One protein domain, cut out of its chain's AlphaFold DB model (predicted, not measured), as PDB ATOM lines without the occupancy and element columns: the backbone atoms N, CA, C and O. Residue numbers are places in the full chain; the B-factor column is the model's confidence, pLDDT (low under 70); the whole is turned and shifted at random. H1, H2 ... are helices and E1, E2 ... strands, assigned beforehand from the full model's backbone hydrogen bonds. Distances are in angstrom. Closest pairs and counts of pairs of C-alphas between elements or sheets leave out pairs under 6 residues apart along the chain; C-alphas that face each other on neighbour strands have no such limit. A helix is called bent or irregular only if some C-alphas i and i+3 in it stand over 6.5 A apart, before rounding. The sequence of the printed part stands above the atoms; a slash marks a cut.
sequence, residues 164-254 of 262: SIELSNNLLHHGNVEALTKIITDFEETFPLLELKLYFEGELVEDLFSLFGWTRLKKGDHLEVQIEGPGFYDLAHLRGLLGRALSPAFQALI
ATOM      1  N   SER A 164     -19.556 -19.291 -18.360       89.56
ATOM      2  CA  SER A 164     -20.056 -20.229 -17.369       89.56
ATOM      3  C   SER A 164     -18.901 -20.810 -16.548       89.56
ATOM      4  O   SER A 164     -17.866 -21.191 -17.105       89.56
ATOM      5  N   ILE A 165     -19.058 -20.850 -15.226       90.75
ATOM      6  CA  ILE A 165     -18.079 -21.367 -14.269       90.75
ATOM      7  C   ILE A 165     -18.767 -22.401 -13.385       90.75
ATOM      8  O   ILE A 165     -19.685 -22.079 -12.636       90.75
ATOM      9  N   GLU A 166     -18.299 -23.641 -13.472       89.50
ATOM     10  CA  GLU A 166     -18.846 -24.768 -12.717       89.50
ATOM     11  C   GLU A 166     -18.480 -24.690 -11.223       89.50
ATOM     12  O   GLU A 166     -17.320 -24.477 -10.844       89.50
ATOM     13  N   LEU A 167     -19.467 -24.932 -10.360       88.19
ATOM     14  CA  LEU A 167     -19.290 -25.155  -8.933       88.19
ATOM     15  C   LEU A 167     -18.739 -26.567  -8.701       88.19
ATOM     16  O   LEU A 167     -19.467 -27.558  -8.710       88.19
ATOM     17  N   SER A 168     -17.433 -26.657  -8.454       85.75
ATOM     18  CA  SER A 168     -16.762 -27.937  -8.179       85.75
ATOM     19  C   SER A 168     -16.853 -28.371  -6.711       85.75
ATOM     20  O   SER A 168     -16.655 -29.552  -6.400       85.75
ATOM     21  N   ASN A 169     -17.151 -27.440  -5.800       82.25
ATOM     22  CA  ASN A 169     -17.370 -27.748  -4.390       82.25
ATOM     23  C   ASN A 169     -18.732 -28.434  -4.161       82.25
ATOM     24  O   ASN A 169     -19.689 -28.198  -4.889       82.25
ATOM     25  N   ASN A 170     -18.833 -29.273  -3.125       77.56
ATOM     26  CA  ASN A 170     -20.070 -30.003  -2.817       77.56
ATOM     27  C   ASN A 170     -21.212 -29.068  -2.391       77.56
ATOM     28  O   ASN A 170     -22.371 -29.329  -2.706       77.56
ATOM     29  N   LEU A 171     -20.869 -28.000  -1.667       76.69
ATOM     30  CA  LEU A 171     -21.768 -26.951  -1.197       76.69
ATOM     31  C   LEU A 171     -21.024 -25.616  -1.229       76.69
ATOM     32  O   LEU A 171     -19.809 -25.573  -1.034       76.69
ATOM     33  N   LEU A 172     -21.753 -24.523  -1.438       80.69
ATOM     34  CA  LEU A 172     -21.181 -23.185  -1.363       80.69
ATOM     35  C   LEU A 172     -21.136 -22.742   0.107       80.69
ATOM     36  O   LEU A 172     -22.165 -22.567   0.756       80.69
ATOM     37  N   HIS A 173     -19.931 -22.624   0.665       82.06
ATOM     38  CA  HIS A 173     -19.728 -22.206   2.050       82.06
ATOM     39  C   HIS A 173     -19.585 -20.687   2.154       82.06
ATOM     40  O   HIS A 173     -19.259 -20.010   1.181       82.06
ATOM     41  N   HIS A 174     -19.704 -20.160   3.375       83.19
ATOM     42  CA  HIS A 174     -19.425 -18.750   3.665       83.19
ATOM     43  C   HIS A 174     -18.054 -18.298   3.130       83.19
ATOM     44  O   HIS A 174     -17.921 -17.209   2.585       83.19
ATOM     45  N   GLY A 175     -17.031 -19.153   3.220       85.81
ATOM     46  CA  GLY A 175     -15.700 -18.829   2.704       85.81
ATOM     47  C   GLY A 175     -15.606 -18.762   1.172       85.81
ATOM     48  O   GLY A 175     -14.772 -18.024   0.655       85.81
ATOM     49  N   ASN A 176     -16.468 -19.472   0.434       89.38
ATOM     50  CA  ASN A 176     -16.565 -19.320  -1.021       89.38
ATOM     51  C   ASN A 176     -17.155 -17.944  -1.372       89.38
ATOM     52  O   ASN A 176     -16.618 -17.256  -2.237       89.38
ATOM     53  N   VAL A 177     -18.208 -17.526  -0.656       86.81
ATOM     54  CA  VAL A 177     -18.807 -16.186  -0.788       86.81
ATOM     55  C   VAL A 177     -17.764 -15.109  -0.495       86.81
ATOM     56  O   VAL A 177     -17.565 -14.219  -1.310       86.81
ATOM     57  N   GLU A 178     -17.027 -15.234   0.610       87.12
ATOM     58  CA  GLU A 178     -15.955 -14.298   0.963       87.12
ATOM     59  C   GLU A 178     -14.866 -14.222  -0.121       87.12
ATOM     60  O   GLU A 178     -14.428 -13.129  -0.483       87.12
ATOM     61  N   ALA A 179     -14.442 -15.363  -0.675       91.94
ATOM     62  CA  ALA A 179     -13.454 -15.399  -1.749       91.94
ATOM     63  C   ALA A 179     -13.949 -14.687  -3.018       91.94
ATOM     64  O   ALA A 179     -13.193 -13.918  -3.613       91.94
ATOM     65  N   LEU A 180     -15.208 -14.918  -3.417       91.19
ATOM     66  CA  LEU A 180     -15.835 -14.218  -4.540       91.19
ATOM     67  C   LEU A 180     -15.886 -12.712  -4.281       91.19
ATOM     68  O   LEU A 180     -15.416 -11.952  -5.123       91.19
ATOM     69  N   THR A 181     -16.361 -12.292  -3.106       88.88
ATOM     70  CA  THR A 181     -16.404 -10.879  -2.714       88.88
ATOM     71  C   THR A 181     -15.028 -10.238  -2.842       88.88
ATOM     72  O   THR A 181     -14.901  -9.214  -3.501       88.88
ATOM     73  N   LYS A 182     -13.968 -10.860  -2.306       90.50
ATOM     74  CA  LYS A 182     -12.604 -10.313  -2.399       90.50
ATOM     75  C   LYS A 182     -12.108 -10.186  -3.839       90.50
ATOM     76  O   LYS A 182     -11.470  -9.189  -4.156       90.50
ATOM     77  N   ILE A 183     -12.380 -11.170  -4.699       93.19
ATOM     78  CA  ILE A 183     -11.988 -11.113  -6.117       93.19
ATOM     79  C   ILE A 183     -12.727  -9.985  -6.836       93.19
ATOM     80  O   ILE A 183     -12.094  -9.235  -7.571       93.19
ATOM     81  N   ILE A 184     -14.041  -9.863  -6.632       90.44
ATOM     82  CA  ILE A 184     -14.865  -8.836  -7.283       90.44
ATOM     83  C   ILE A 184     -14.449  -7.447  -6.806       90.44
ATOM     84  O   ILE A 184     -14.192  -6.583  -7.635       90.44
ATOM     85  N   THR A 185     -14.295  -7.246  -5.495       83.81
ATOM     86  CA  THR A 185     -13.836  -5.966  -4.944       83.81
ATOM     87  C   THR A 185     -12.469  -5.582  -5.503       83.81
ATOM     88  O   THR A 185     -12.300  -4.471  -5.992       83.81
ATOM     89  N   ASP A 186     -11.502  -6.500  -5.507       86.88
ATOM     90  CA  ASP A 186     -10.174  -6.222  -6.055       86.88
ATOM     91  C   ASP A 186     -10.200  -5.945  -7.569       86.88
ATOM     92  O   ASP A 186      -9.485  -5.068  -8.056       86.88
ATOM     93  N   PHE A 187     -11.050  -6.656  -8.317       89.12
ATOM     94  CA  PHE A 187     -11.280  -6.420  -9.742       89.12
ATOM     95  C   PHE A 187     -11.844  -5.019  -9.987       89.12
ATOM     96  O   PHE A 187     -11.298  -4.281 -10.802       89.12
ATOM     97  N   GLU A 188     -12.906  -4.633  -9.285       83.44
ATOM     98  CA  GLU A 188     -13.579  -3.343  -9.470       83.44
ATOM     99  C   GLU A 188     -12.720  -2.170  -8.986       83.44
ATOM    100  O   GLU A 188     -12.695  -1.117  -9.623       83.44
ATOM    101  N   GLU A 189     -11.939  -2.355  -7.919       80.69
ATOM    102  CA  GLU A 189     -10.948  -1.370  -7.473       80.69
ATOM    103  C   GLU A 189      -9.822  -1.184  -8.497       80.69
ATOM    104  O   GLU A 189      -9.393  -0.059  -8.759       80.69
ATOM    105  N   THR A 190      -9.328  -2.279  -9.081       80.19
ATOM    106  CA  THR A 190      -8.228  -2.244 -10.060       80.19
ATOM    107  C   THR A 190      -8.708  -1.750 -11.427       80.19
ATOM    108  O   THR A 190      -7.987  -1.055 -12.150       80.19
ATOM    109  N   PHE A 191      -9.957  -2.054 -11.778       78.50
ATOM    110  CA  PHE A 191     -10.580  -1.709 -13.045       78.50
ATOM    111  C   PHE A 191     -11.867  -0.898 -12.835       78.50
ATOM    112  O   PHE A 191     -12.942  -1.343 -13.226       78.50
ATOM    113  N   PRO A 192     -11.781   0.358 -12.358       70.56
ATOM    114  CA  PRO A 192     -12.942   1.158 -11.934       70.56
ATOM    115  C   PRO A 192     -13.906   1.559 -13.064       70.56
ATOM    116  O   PRO A 192     -14.876   2.284 -12.854       70.56
ATOM    117  N   LEU A 193     -13.600   1.173 -14.305       69.31
ATOM    118  CA  LEU A 193     -14.444   1.409 -15.476       69.31
ATOM    119  C   LEU A 193     -15.163   0.147 -15.954       69.31
ATOM    120  O   LEU A 193     -15.893   0.230 -16.940       69.31
ATOM    121  N   LEU A 194     -14.878  -0.987 -15.322       75.50
ATOM    122  CA  LEU A 194     -15.431  -2.294 -15.620       75.50
ATOM    123  C   LEU A 194     -16.292  -2.724 -14.437       75.50
ATOM    124  O   LEU A 194     -15.926  -2.503 -13.288       75.50
ATOM    125  N   GLU A 195     -17.427  -3.337 -14.734       82.50
ATOM    126  CA  GLU A 195     -18.336  -3.881 -13.733       82.50
ATOM    127  C   GLU A 195     -18.486  -5.379 -13.973       82.50
ATOM    128  O   GLU A 195     -18.706  -5.806 -15.112       82.50
ATOM    129  N   LEU A 196     -18.337  -6.180 -12.918       89.81
ATOM    130  CA  LEU A 196     -18.465  -7.630 -13.000       89.81
ATOM    131  C   LEU A 196     -19.878  -8.030 -12.573       89.81
ATOM    132  O   LEU A 196     -20.269  -7.888 -11.421       89.81
ATOM    133  N   LYS A 197     -20.653  -8.554 -13.521       89.19
ATOM    134  CA  LYS A 197     -22.007  -9.065 -13.302       89.19
ATOM    135  C   LYS A 197     -21.970 -10.579 -13.146       89.19
ATOM    136  O   LYS A 197     -21.372 -11.277 -13.966       89.19
ATOM    137  N   LEU A 198     -22.640 -11.074 -12.112       90.38
ATOM    138  CA  LEU A 198     -22.846 -12.498 -11.872       90.38
ATOM    139  C   LEU A 198     -24.306 -12.857 -12.112       90.38
ATOM    140  O   LEU A 198     -25.194 -12.122 -11.691       90.38
ATOM    141  N   TYR A 199     -24.543 -13.997 -12.746       89.31
ATOM    142  CA  TYR A 199     -25.866 -14.543 -12.995       89.31
ATOM    143  C   TYR A 199     -25.943 -15.991 -12.512       89.31
ATOM    144  O   TYR A 199     -24.958 -16.734 -12.558       89.31
ATOM    145  N   PHE A 200     -27.122 -16.393 -12.057       88.56
ATOM    146  CA  PHE A 200     -27.443 -17.768 -11.702       88.56
ATOM    147  C   PHE A 200     -28.802 -18.127 -12.305       88.56
ATOM    148  O   PHE A 200     -29.765 -17.395 -12.109       88.56
ATOM    149  N   GLU A 201     -28.859 -19.208 -13.088       86.88
ATOM    150  CA  GLU A 201     -30.057 -19.605 -13.855       86.88
ATOM    151  C   GLU A 201     -30.644 -18.461 -14.718       86.88
ATOM    152  O   GLU A 201     -31.852 -18.365 -14.926       86.88
ATOM    153  N   GLY A 202     -29.779 -17.580 -15.236       85.44
ATOM    154  CA  GLY A 202     -30.160 -16.415 -16.041       85.44
ATOM    155  C   GLY A 202     -30.627 -15.189 -15.244       85.44
ATOM    156  O   GLY A 202     -30.863 -14.137 -15.841       85.44
ATOM    157  N   GLU A 203     -30.725 -15.275 -13.914       85.38
ATOM    158  CA  GLU A 203     -31.055 -14.140 -13.047       85.38
ATOM    159  C   GLU A 203     -29.794 -13.434 -12.546       85.38
ATOM    160  O   GLU A 203     -28.828 -14.082 -12.146       85.38
ATOM    161  N   LEU A 204     -29.801 -12.095 -12.546       84.06
ATOM    162  CA  LEU A 204     -28.702 -11.301 -11.998       84.06
ATOM    163  C   LEU A 204     -28.616 -11.497 -10.478       84.06
ATOM    164  O   LEU A 204     -29.591 -11.316  -9.751       84.06
ATOM    165  N   VAL A 205     -27.419 -11.808  -9.997       83.94
ATOM    166  CA  VAL A 205     -27.108 -11.942  -8.576       83.94
ATOM    167  C   VAL A 205     -26.757 -10.561  -8.025       83.94
ATOM    168  O   VAL A 205     -25.619 -10.113  -8.135       83.94
ATOM    169  N   GLU A 206     -27.738  -9.872  -7.442       75.88
ATOM    170  CA  GLU A 206     -27.524  -8.552  -6.821       75.88
ATOM    171  C   GLU A 206     -26.800  -8.642  -5.469       75.88
ATOM    172  O   GLU A 206     -26.025  -7.758  -5.111       75.88
ATOM    173  N   ASP A 207     -27.032  -9.729  -4.731       76.88
ATOM    174  CA  ASP A 207     -26.400 -10.014  -3.445       76.88
ATOM    175  C   ASP A 207     -25.766 -11.407  -3.482       76.88
ATOM    176  O   ASP A 207     -26.461 -12.412  -3.639       76.88
ATOM    177  N   LEU A 208     -24.446 -11.490  -3.303       82.56
ATOM    178  CA  LEU A 208     -23.727 -12.764  -3.236       82.56
ATOM    179  C   LEU A 208     -24.219 -13.658  -2.089       82.56
ATOM    180  O   LEU A 208     -24.188 -14.882  -2.223       82.56
ATOM    181  N   PHE A 209     -24.711 -13.091  -0.982       78.19
ATOM    182  CA  PHE A 209     -25.315 -13.881   0.092       78.19
ATOM    183  C   PHE A 209     -26.647 -14.514  -0.333       78.19
ATOM    184  O   PHE A 209     -27.042 -15.519   0.247       78.19
ATOM    185  N   SER A 210     -27.311 -14.034  -1.391       74.69
ATOM    186  CA  SER A 210     -28.511 -14.688  -1.945       74.69
ATOM    187  C   SER A 210     -28.214 -16.021  -2.652       74.69
ATOM    188  O   SER A 210     -29.121 -16.840  -2.847       74.69
ATOM    189  N   LEU A 211     -26.940 -16.259  -2.999       72.56
ATOM    190  CA  LEU A 211     -26.431 -17.560  -3.445       72.56
ATOM    191  C   LEU A 211     -26.314 -18.549  -2.277       72.56
ATOM    192  O   LEU A 211     -26.260 -19.763  -2.479       72.56
ATOM    193  N   PHE A 212     -26.298 -18.039  -1.042       65.44
ATOM    194  CA  PHE A 212     -26.265 -18.825   0.178       65.44
ATOM    195  C   PHE A 212     -27.690 -19.212   0.599       65.44
ATOM    196  O   PHE A 212     -28.375 -18.525   1.353       65.44
ATOM    197  N   GLY A 213     -28.145 -20.363   0.109       58.47
ATOM    198  CA  GLY A 213     -29.384 -21.012   0.525       58.47
ATOM    199  C   GLY A 213     -29.275 -22.513   0.285       58.47
ATOM    200  O   GLY A 213     -28.758 -22.930  -0.747       58.47
ATOM    201  N   TRP A 214     -29.747 -23.332   1.231       44.56
ATOM    202  CA  TRP A 214     -29.503 -24.788   1.300       44.56
ATOM    203  C   TRP A 214     -29.979 -25.589   0.069       44.56
ATOM    204  O   TRP A 214     -29.696 -26.780  -0.041       44.56
ATOM    205  N   THR A 215     -30.695 -24.959  -0.861       53.91
ATOM    206  CA  THR A 215     -31.267 -25.580  -2.058       53.91
ATOM    207  C   THR A 215     -30.800 -24.979  -3.378       53.91
ATOM    208  O   THR A 215     -31.091 -25.583  -4.407       53.91
ATOM    209  N   ARG A 216     -30.106 -23.830  -3.377       64.38
ATOM    210  CA  ARG A 216     -29.868 -23.059  -4.609       64.38
ATOM    211  C   ARG A 216     -28.647 -23.495  -5.404       64.38
ATOM    212  O   ARG A 216     -28.726 -23.470  -6.615       64.38
ATOM    213  N   LEU A 217     -27.556 -23.891  -4.751       71.94
ATOM    214  CA  LEU A 217     -26.314 -24.224  -5.449       71.94
ATOM    215  C   LEU A 217     -25.745 -25.561  -4.983       71.94
ATOM    216  O   LEU A 217     -25.452 -25.762  -3.801       71.94
ATOM    217  N   LYS A 218     -25.581 -26.470  -5.937       81.81
ATOM    218  CA  LYS A 218     -25.058 -27.825  -5.787       81.81
ATOM    219  C   LYS A 218     -23.875 -28.023  -6.720       81.81
ATOM    220  O   LYS A 218     -23.716 -27.339  -7.726       81.81
ATOM    221  N   LYS A 219     -23.041 -29.005  -6.394       84.88
ATOM    222  CA  LYS A 219     -21.943 -29.410  -7.270       84.88
ATOM    223  C   LYS A 219     -22.437 -29.670  -8.696       84.88
ATOM    224  O   LYS A 219     -23.376 -30.444  -8.880       84.88
ATOM    225  N   GLY A 220     -21.750 -29.083  -9.671       85.00
ATOM    226  CA  GLY A 220     -22.094 -29.157 -11.092       85.00
ATOM    227  C   GLY A 220     -23.014 -28.033 -11.576       85.00
ATOM    228  O   GLY A 220     -23.181 -27.880 -12.785       85.00
ATOM    229  N   ASP A 221     -23.572 -27.221 -10.674       89.06
ATOM    230  CA  ASP A 221     -24.263 -25.992 -11.066       89.06
ATOM    231  C   ASP A 221     -23.262 -24.978 -11.613       89.06
ATOM    232  O   ASP A 221     -22.064 -25.039 -11.332       89.06
ATOM    233  N   HIS A 222     -23.756 -24.032 -12.405       89.62
ATOM    234  CA  HIS A 222     -22.913 -23.051 -13.064       89.62
ATOM    235  C   HIS A 222     -23.299 -21.634 -12.660       89.62
ATOM    236  O   HIS A 222     -24.473 -21.268 -12.665       89.62
ATOM    237  N   LEU A 223     -22.286 -20.829 -12.355       90.62
ATOM    238  CA  LEU A 223     -22.412 -19.382 -12.270       90.62
ATOM    239  C   LEU A 223     -21.985 -18.767 -13.591       90.62
ATOM    240  O   LEU A 223     -20.970 -19.136 -14.180       90.62
ATOM    241  N   GLU A 224     -22.765 -17.807 -14.045       91.25
ATOM    242  CA  GLU A 224     -22.536 -17.081 -15.277       91.25
ATOM    243  C   GLU A 224     -21.923 -15.717 -14.961       91.25
ATOM    244  O   GLU A 224     -22.334 -15.030 -14.031       91.25
ATOM    245  N   VAL A 225     -20.911 -15.321 -15.723       92.06
ATOM    246  CA  VAL A 225     -20.147 -14.093 -15.493       92.06
ATOM    247  C   VAL A 225     -20.146 -13.258 -16.756       92.06
ATOM    248  O   VAL A 225     -19.831 -13.755 -17.838       92.06
ATOM    249  N   GLN A 226     -20.439 -11.973 -16.611       90.44
ATOM    250  CA  GLN A 226     -20.346 -10.988 -17.678       90.44
ATOM    251  C   GLN A 226     -19.625  -9.751 -17.167       90.44
ATOM    252  O   GLN A 226     -19.779  -9.366 -16.015       90.44
ATOM    253  N   ILE A 227     -18.861  -9.105 -18.034       89.62
ATOM    254  CA  ILE A 227     -18.183  -7.859 -17.706       89.62
ATOM    255  C   ILE A 227     -18.753  -6.766 -18.589       89.62
ATOM    256  O   ILE A 227     -18.803  -6.908 -19.813       89.62
ATOM    257  N   GLU A 228     -19.168  -5.673 -17.970       82.81
ATOM    258  CA  GLU A 228     -19.661  -4.488 -18.659       82.81
ATOM    259  C   GLU A 228     -18.610  -3.380 -18.597       82.81
ATOM    260  O   GLU A 228     -17.991  -3.153 -17.560       82.81
ATOM    261  N   GLY A 229     -18.376  -2.685 -19.711       72.19
ATOM    262  CA  GLY A 229     -17.453  -1.549 -19.769       72.19
ATOM    263  C   GLY A 229     -16.524  -1.591 -20.986       72.19
ATOM    264  O   GLY A 229     -16.807  -2.283 -21.957       72.19
ATOM    265  N   PRO A 230     -15.409  -0.837 -21.001       55.78
ATOM    266  CA  PRO A 230     -14.559  -0.645 -22.187       55.78
ATOM    267  C   PRO A 230     -13.748  -1.887 -22.633       55.78
ATOM    268  O   PRO A 230     -12.797  -1.745 -23.406       55.78
ATOM    269  N   GLY A 231     -14.121  -3.083 -22.169       63.34
ATOM    270  CA  GLY A 231     -13.485  -4.368 -22.456       63.34
ATOM    271  C   GLY A 231     -12.492  -4.802 -21.375       63.34
ATOM    272  O   GLY A 231     -11.648  -4.017 -20.941       63.34
ATOM    273  N   PHE A 232     -12.586  -6.071 -20.974       69.62
ATOM    274  CA  PHE A 232     -11.665  -6.757 -20.066       69.62
ATOM    275  C   PHE A 232     -11.109  -8.003 -20.756       69.62
ATOM    276  O   PHE A 232     -11.851  -8.714 -21.430       69.62
ATOM    277  N   TYR A 233      -9.811  -8.253 -20.596       61.16
ATOM    278  CA  TYR A 233      -9.083  -9.171 -21.476       61.16
ATOM    279  C   TYR A 233      -8.354 -10.285 -20.728       61.16
ATOM    280  O   TYR A 233      -8.035 -11.301 -21.336       61.16
ATOM    281  N   ASP A 234      -8.176 -10.159 -19.410       79.44
ATOM    282  CA  ASP A 234      -7.598 -11.215 -18.574       79.44
ATOM    283  C   ASP A 234      -8.679 -12.172 -18.036       79.44
ATOM    284  O   ASP A 234      -8.778 -12.508 -16.852       79.44
ATOM    285  N   LEU A 235      -9.566 -12.577 -18.948       80.50
ATOM    286  CA  LEU A 235     -10.711 -13.434 -18.652       80.50
ATOM    287  C   LEU A 235     -10.274 -14.819 -18.181       80.50
ATOM    288  O   LEU A 235     -10.967 -15.426 -17.373       80.50
ATOM    289  N   ALA A 236      -9.133 -15.316 -18.660       80.12
ATOM    290  CA  ALA A 236      -8.598 -16.606 -18.243       80.12
ATOM    291  C   ALA A 236      -8.167 -16.586 -16.769       80.12
ATOM    292  O   ALA A 236      -8.536 -17.498 -16.024       80.12
ATOM    293  N   HIS A 237      -7.455 -15.540 -16.335       87.06
ATOM    294  CA  HIS A 237      -7.072 -15.364 -14.932       87.06
ATOM    295  C   HIS A 237      -8.288 -15.125 -14.047       87.06
ATOM    296  O   HIS A 237      -8.448 -15.820 -13.044       87.06
ATOM    297  N   LEU A 238      -9.204 -14.234 -14.452       90.94
ATOM    298  CA  LEU A 238     -10.455 -14.007 -13.724       90.94
ATOM    299  C   LEU A 238     -11.266 -15.305 -13.595       90.94
ATOM    300  O   LEU A 238     -11.668 -15.668 -12.493       90.94
ATOM    301  N   ARG A 239     -11.446 -16.062 -14.683       88.88
ATOM    302  CA  ARG A 239     -12.136 -17.361 -14.660       88.88
ATOM    303  C   ARG A 239     -11.421 -18.361 -13.754       88.88
ATOM    304  O   ARG A 239     -12.079 -19.096 -13.028       88.88
ATOM    305  N   GLY A 240     -10.089 -18.385 -13.762       88.62
ATOM    306  CA  GLY A 240      -9.294 -19.235 -12.873       88.62
ATOM    307  C   GLY A 240      -9.417 -18.844 -11.397       88.62
ATOM    308  O   GLY A 240      -9.442 -19.708 -10.520       88.62
ATOM    309  N   LEU A 241      -9.516 -17.550 -11.093       94.00
ATOM    310  CA  LEU A 241      -9.772 -17.038  -9.746       94.00
ATOM    311  C   LEU A 241     -11.175 -17.411  -9.267       94.00
ATOM    312  O   LEU A 241     -11.306 -18.011  -8.202       94.00
ATOM    313  N   LEU A 242     -12.198 -17.134 -10.077       93.69
ATOM    314  CA  LEU A 242     -13.591 -17.453  -9.770       93.69
ATOM    315  C   LEU A 242     -13.812 -18.970  -9.656       93.69
ATOM    316  O   LEU A 242     -14.415 -19.431  -8.694       93.69
ATOM    317  N   GLY A 243     -13.232 -19.774 -10.552       92.12
ATOM    318  CA  GLY A 243     -13.285 -21.237 -10.465       92.12
ATOM    319  C   GLY A 243     -12.635 -21.781  -9.190       92.12
ATOM    320  O   GLY A 243     -13.181 -22.676  -8.547       92.12
ATOM    321  N   ARG A 244     -11.510 -21.197  -8.748       92.25
ATOM    322  CA  ARG A 244     -10.909 -21.531  -7.445       92.25
ATOM    323  C   ARG A 244     -11.787 -21.095  -6.276       92.25
ATOM    324  O   ARG A 244     -11.899 -21.852  -5.313       92.25
ATOM    325  N   ALA A 245     -12.424 -19.929  -6.364       92.81
ATOM    326  CA  ALA A 245     -13.362 -19.444  -5.355       92.81
ATOM    327  C   ALA A 245     -14.595 -20.344  -5.220       92.81
ATOM    328  O   ALA A 245     -15.121 -20.471  -4.123       92.81
ATOM    329  N   LEU A 246     -14.999 -21.028  -6.293       91.25
ATOM    330  CA  LEU A 246     -16.081 -22.022  -6.327       91.25
ATOM    331  C   LEU A 246     -15.606 -23.465  -6.066       91.25
ATOM    332  O   LEU A 246     -16.371 -24.423  -6.173       91.25
ATOM    333  N   SER A 247     -14.338 -23.649  -5.711       90.38
ATOM    334  CA  SER A 247     -13.760 -24.957  -5.400       90.38
ATOM    335  C   SER A 247     -13.503 -25.112  -3.898       90.38
ATOM    336  O   SER A 247     -13.510 -24.120  -3.163       90.38
ATOM    337  N   PRO A 248     -13.178 -26.324  -3.415       88.44
ATOM    338  CA  PRO A 248     -12.668 -26.516  -2.056       88.44
ATOM    339  C   PRO A 248     -11.372 -25.735  -1.751       88.44
ATOM    340  O   PRO A 248     -11.034 -25.541  -0.587       88.44
ATOM    341  N   ALA A 249     -10.647 -25.254  -2.771       88.38
ATOM    342  CA  ALA A 249      -9.384 -24.523  -2.627       88.38
ATOM    343  C   ALA A 249      -9.550 -23.013  -2.335       88.38
ATOM    344  O   ALA A 249      -8.559 -22.277  -2.331       88.38
ATOM    345  N   PHE A 250     -10.773 -22.538  -2.069       91.25
ATOM    346  CA  PHE A 250     -11.071 -21.119  -1.821       91.25
ATOM    347  C   PHE A 250     -10.249 -20.503  -0.674       91.25
ATOM    348  O   PHE A 250     -10.000 -19.300  -0.665       91.25
ATOM    349  N   GLN A 251      -9.791 -21.316   0.283       89.38
ATOM    350  CA  GLN A 251      -9.068 -20.878   1.484       89.38
ATOM    351  C   GLN A 251      -7.806 -20.062   1.160       89.38
ATOM    352  O   GLN A 251      -7.466 -19.124   1.876       89.38
ATOM    353  N   ALA A 252      -7.133 -20.364   0.045       87.50
ATOM    354  CA  ALA A 252      -5.964 -19.603  -0.386       87.50
ATOM    355  C   ALA A 252      -6.311 -18.155  -0.788       87.50
ATOM    356  O   ALA A 252      -5.449 -17.277  -0.748       87.50
ATOM    357  N   LEU A 253      -7.558 -17.895  -1.186       89.06
ATOM    358  CA  LEU A 253      -8.021 -16.594  -1.675       89.06
ATOM    359  C   LEU A 253      -8.455 -15.665  -0.533       89.06
ATOM    360  O   LEU A 253      -8.380 -14.451  -0.673       89.06
ATOM    361  N   ILE A 254      -8.843 -16.201   0.625       88.69
ATOM    362  CA  ILE A 254      -9.314 -15.383   1.756       88.69
ATOM    363  C   ILE A 254      -8.188 -14.868   2.661       88.69
ATOM    364  O   ILE A 254      -8.446 -14.119   3.600       88.69
TER     365      ILE A 254
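AT A GLANCE: This is residues 164 to 254 of the 262 residues of an uncharacterized protein of Candidatus Lambdaproteobacteria bacterium RIFOXYD2_FULL_50_16 (UniProt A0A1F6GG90). A small sheet of three antiparallel strands has two helices, H1 and H3, side by side over one face, H3 over the edge strand E1 and H1 towards the other edge strand, E2. The short helix H4 packs on residues 175 to 179 of H1, and the four-residue helix H2 sits in the stretch between E2 and E3. The printed part has 91 residues with four named helices and three named strands, in the order E1, H1, E2, H2, E3, H3, H4; the sheet's order is E1, E3, E2, and the class is mixed, helices and strands. The whole is compact, with a radius of gyration of the C-alphas of 12.4 A and spans of 36 by 29 by 20 A.

IN THESE COORDINATES: E3, residues 222 to 228, is the longest strand, 19.7 A. Its neighbours are E1, residues 164 to 166, beginning at C-alpha 164 at (-20.056, -20.229, -17.369), and E2, residues 195 to 200, 16.7 A. H1, residues 174 to 190, is 24.2 A long and begins at C-alpha 174 at (-19.425, -18.750, 3.665). H3, residues 235 to 245, is 14.8 A long. H2 is residues 208 to 211. H4, residues 248 to 252, ends at C-alpha 252 at (-5.964, -19.603, -0.386) and is irregular: C-alphas 248 and 251 are 7.6 A apart.

HOW THE PARTS SIT: E3 is the inner strand. E3 and E2 are antiparallel at 154 degrees, with N 197 and O 226 within hydrogen-bond range at 2.8 A. E1 and E3 are antiparallel at 145 degrees, with N 165 and O 223 at 2.8 A. E1, H1 and E2 form a split strand-helix-strand unit, two strands running the same way with E3 between them, and its crossover is right-handed. H1 and H3 are on one face of the sheet, giving two layers. H3 is over E1 at a height over the sheet of 8.4 A, the C-alphas of Ile 165 and Gly 243 being the closest, 6.1 A apart; at 31 degrees to E1 on the local plane it runs only just slantwise to the strands. H1, the hub, touches H3 with residues 176 to 183 alone, closest at the C-alphas of Asn 176 and Ala 245, 5.4 A, at a shallow tilt of 27 degrees, opposite ways. H1 touches H4, closest at the C-alphas of Asn 176 and Phe 250, 5.8 A. H1 and H2 only just touch, with 3 pairs of C-alphas within 8 A, the closest those of Val 177 and Leu 208, 6.5 A. H2 and H3 are apart. Every O i to N i+4 pair is within hydrogen-bond range in H1 and H3; H4 has 0 of 1, beside 1 of 2 O i to N i+3 pairs, and H2 is too short for an O i to N i+4 pair.

THE WHOLE: The two C-alphas farthest apart, those of Trp 214 and Pro 230, are 36.8 A apart. The printed part has no cut, and no link is long. The mean pLDDT of the printed part is 82.9; residues 193, 212 to 216 and 230 to 233 are under 70.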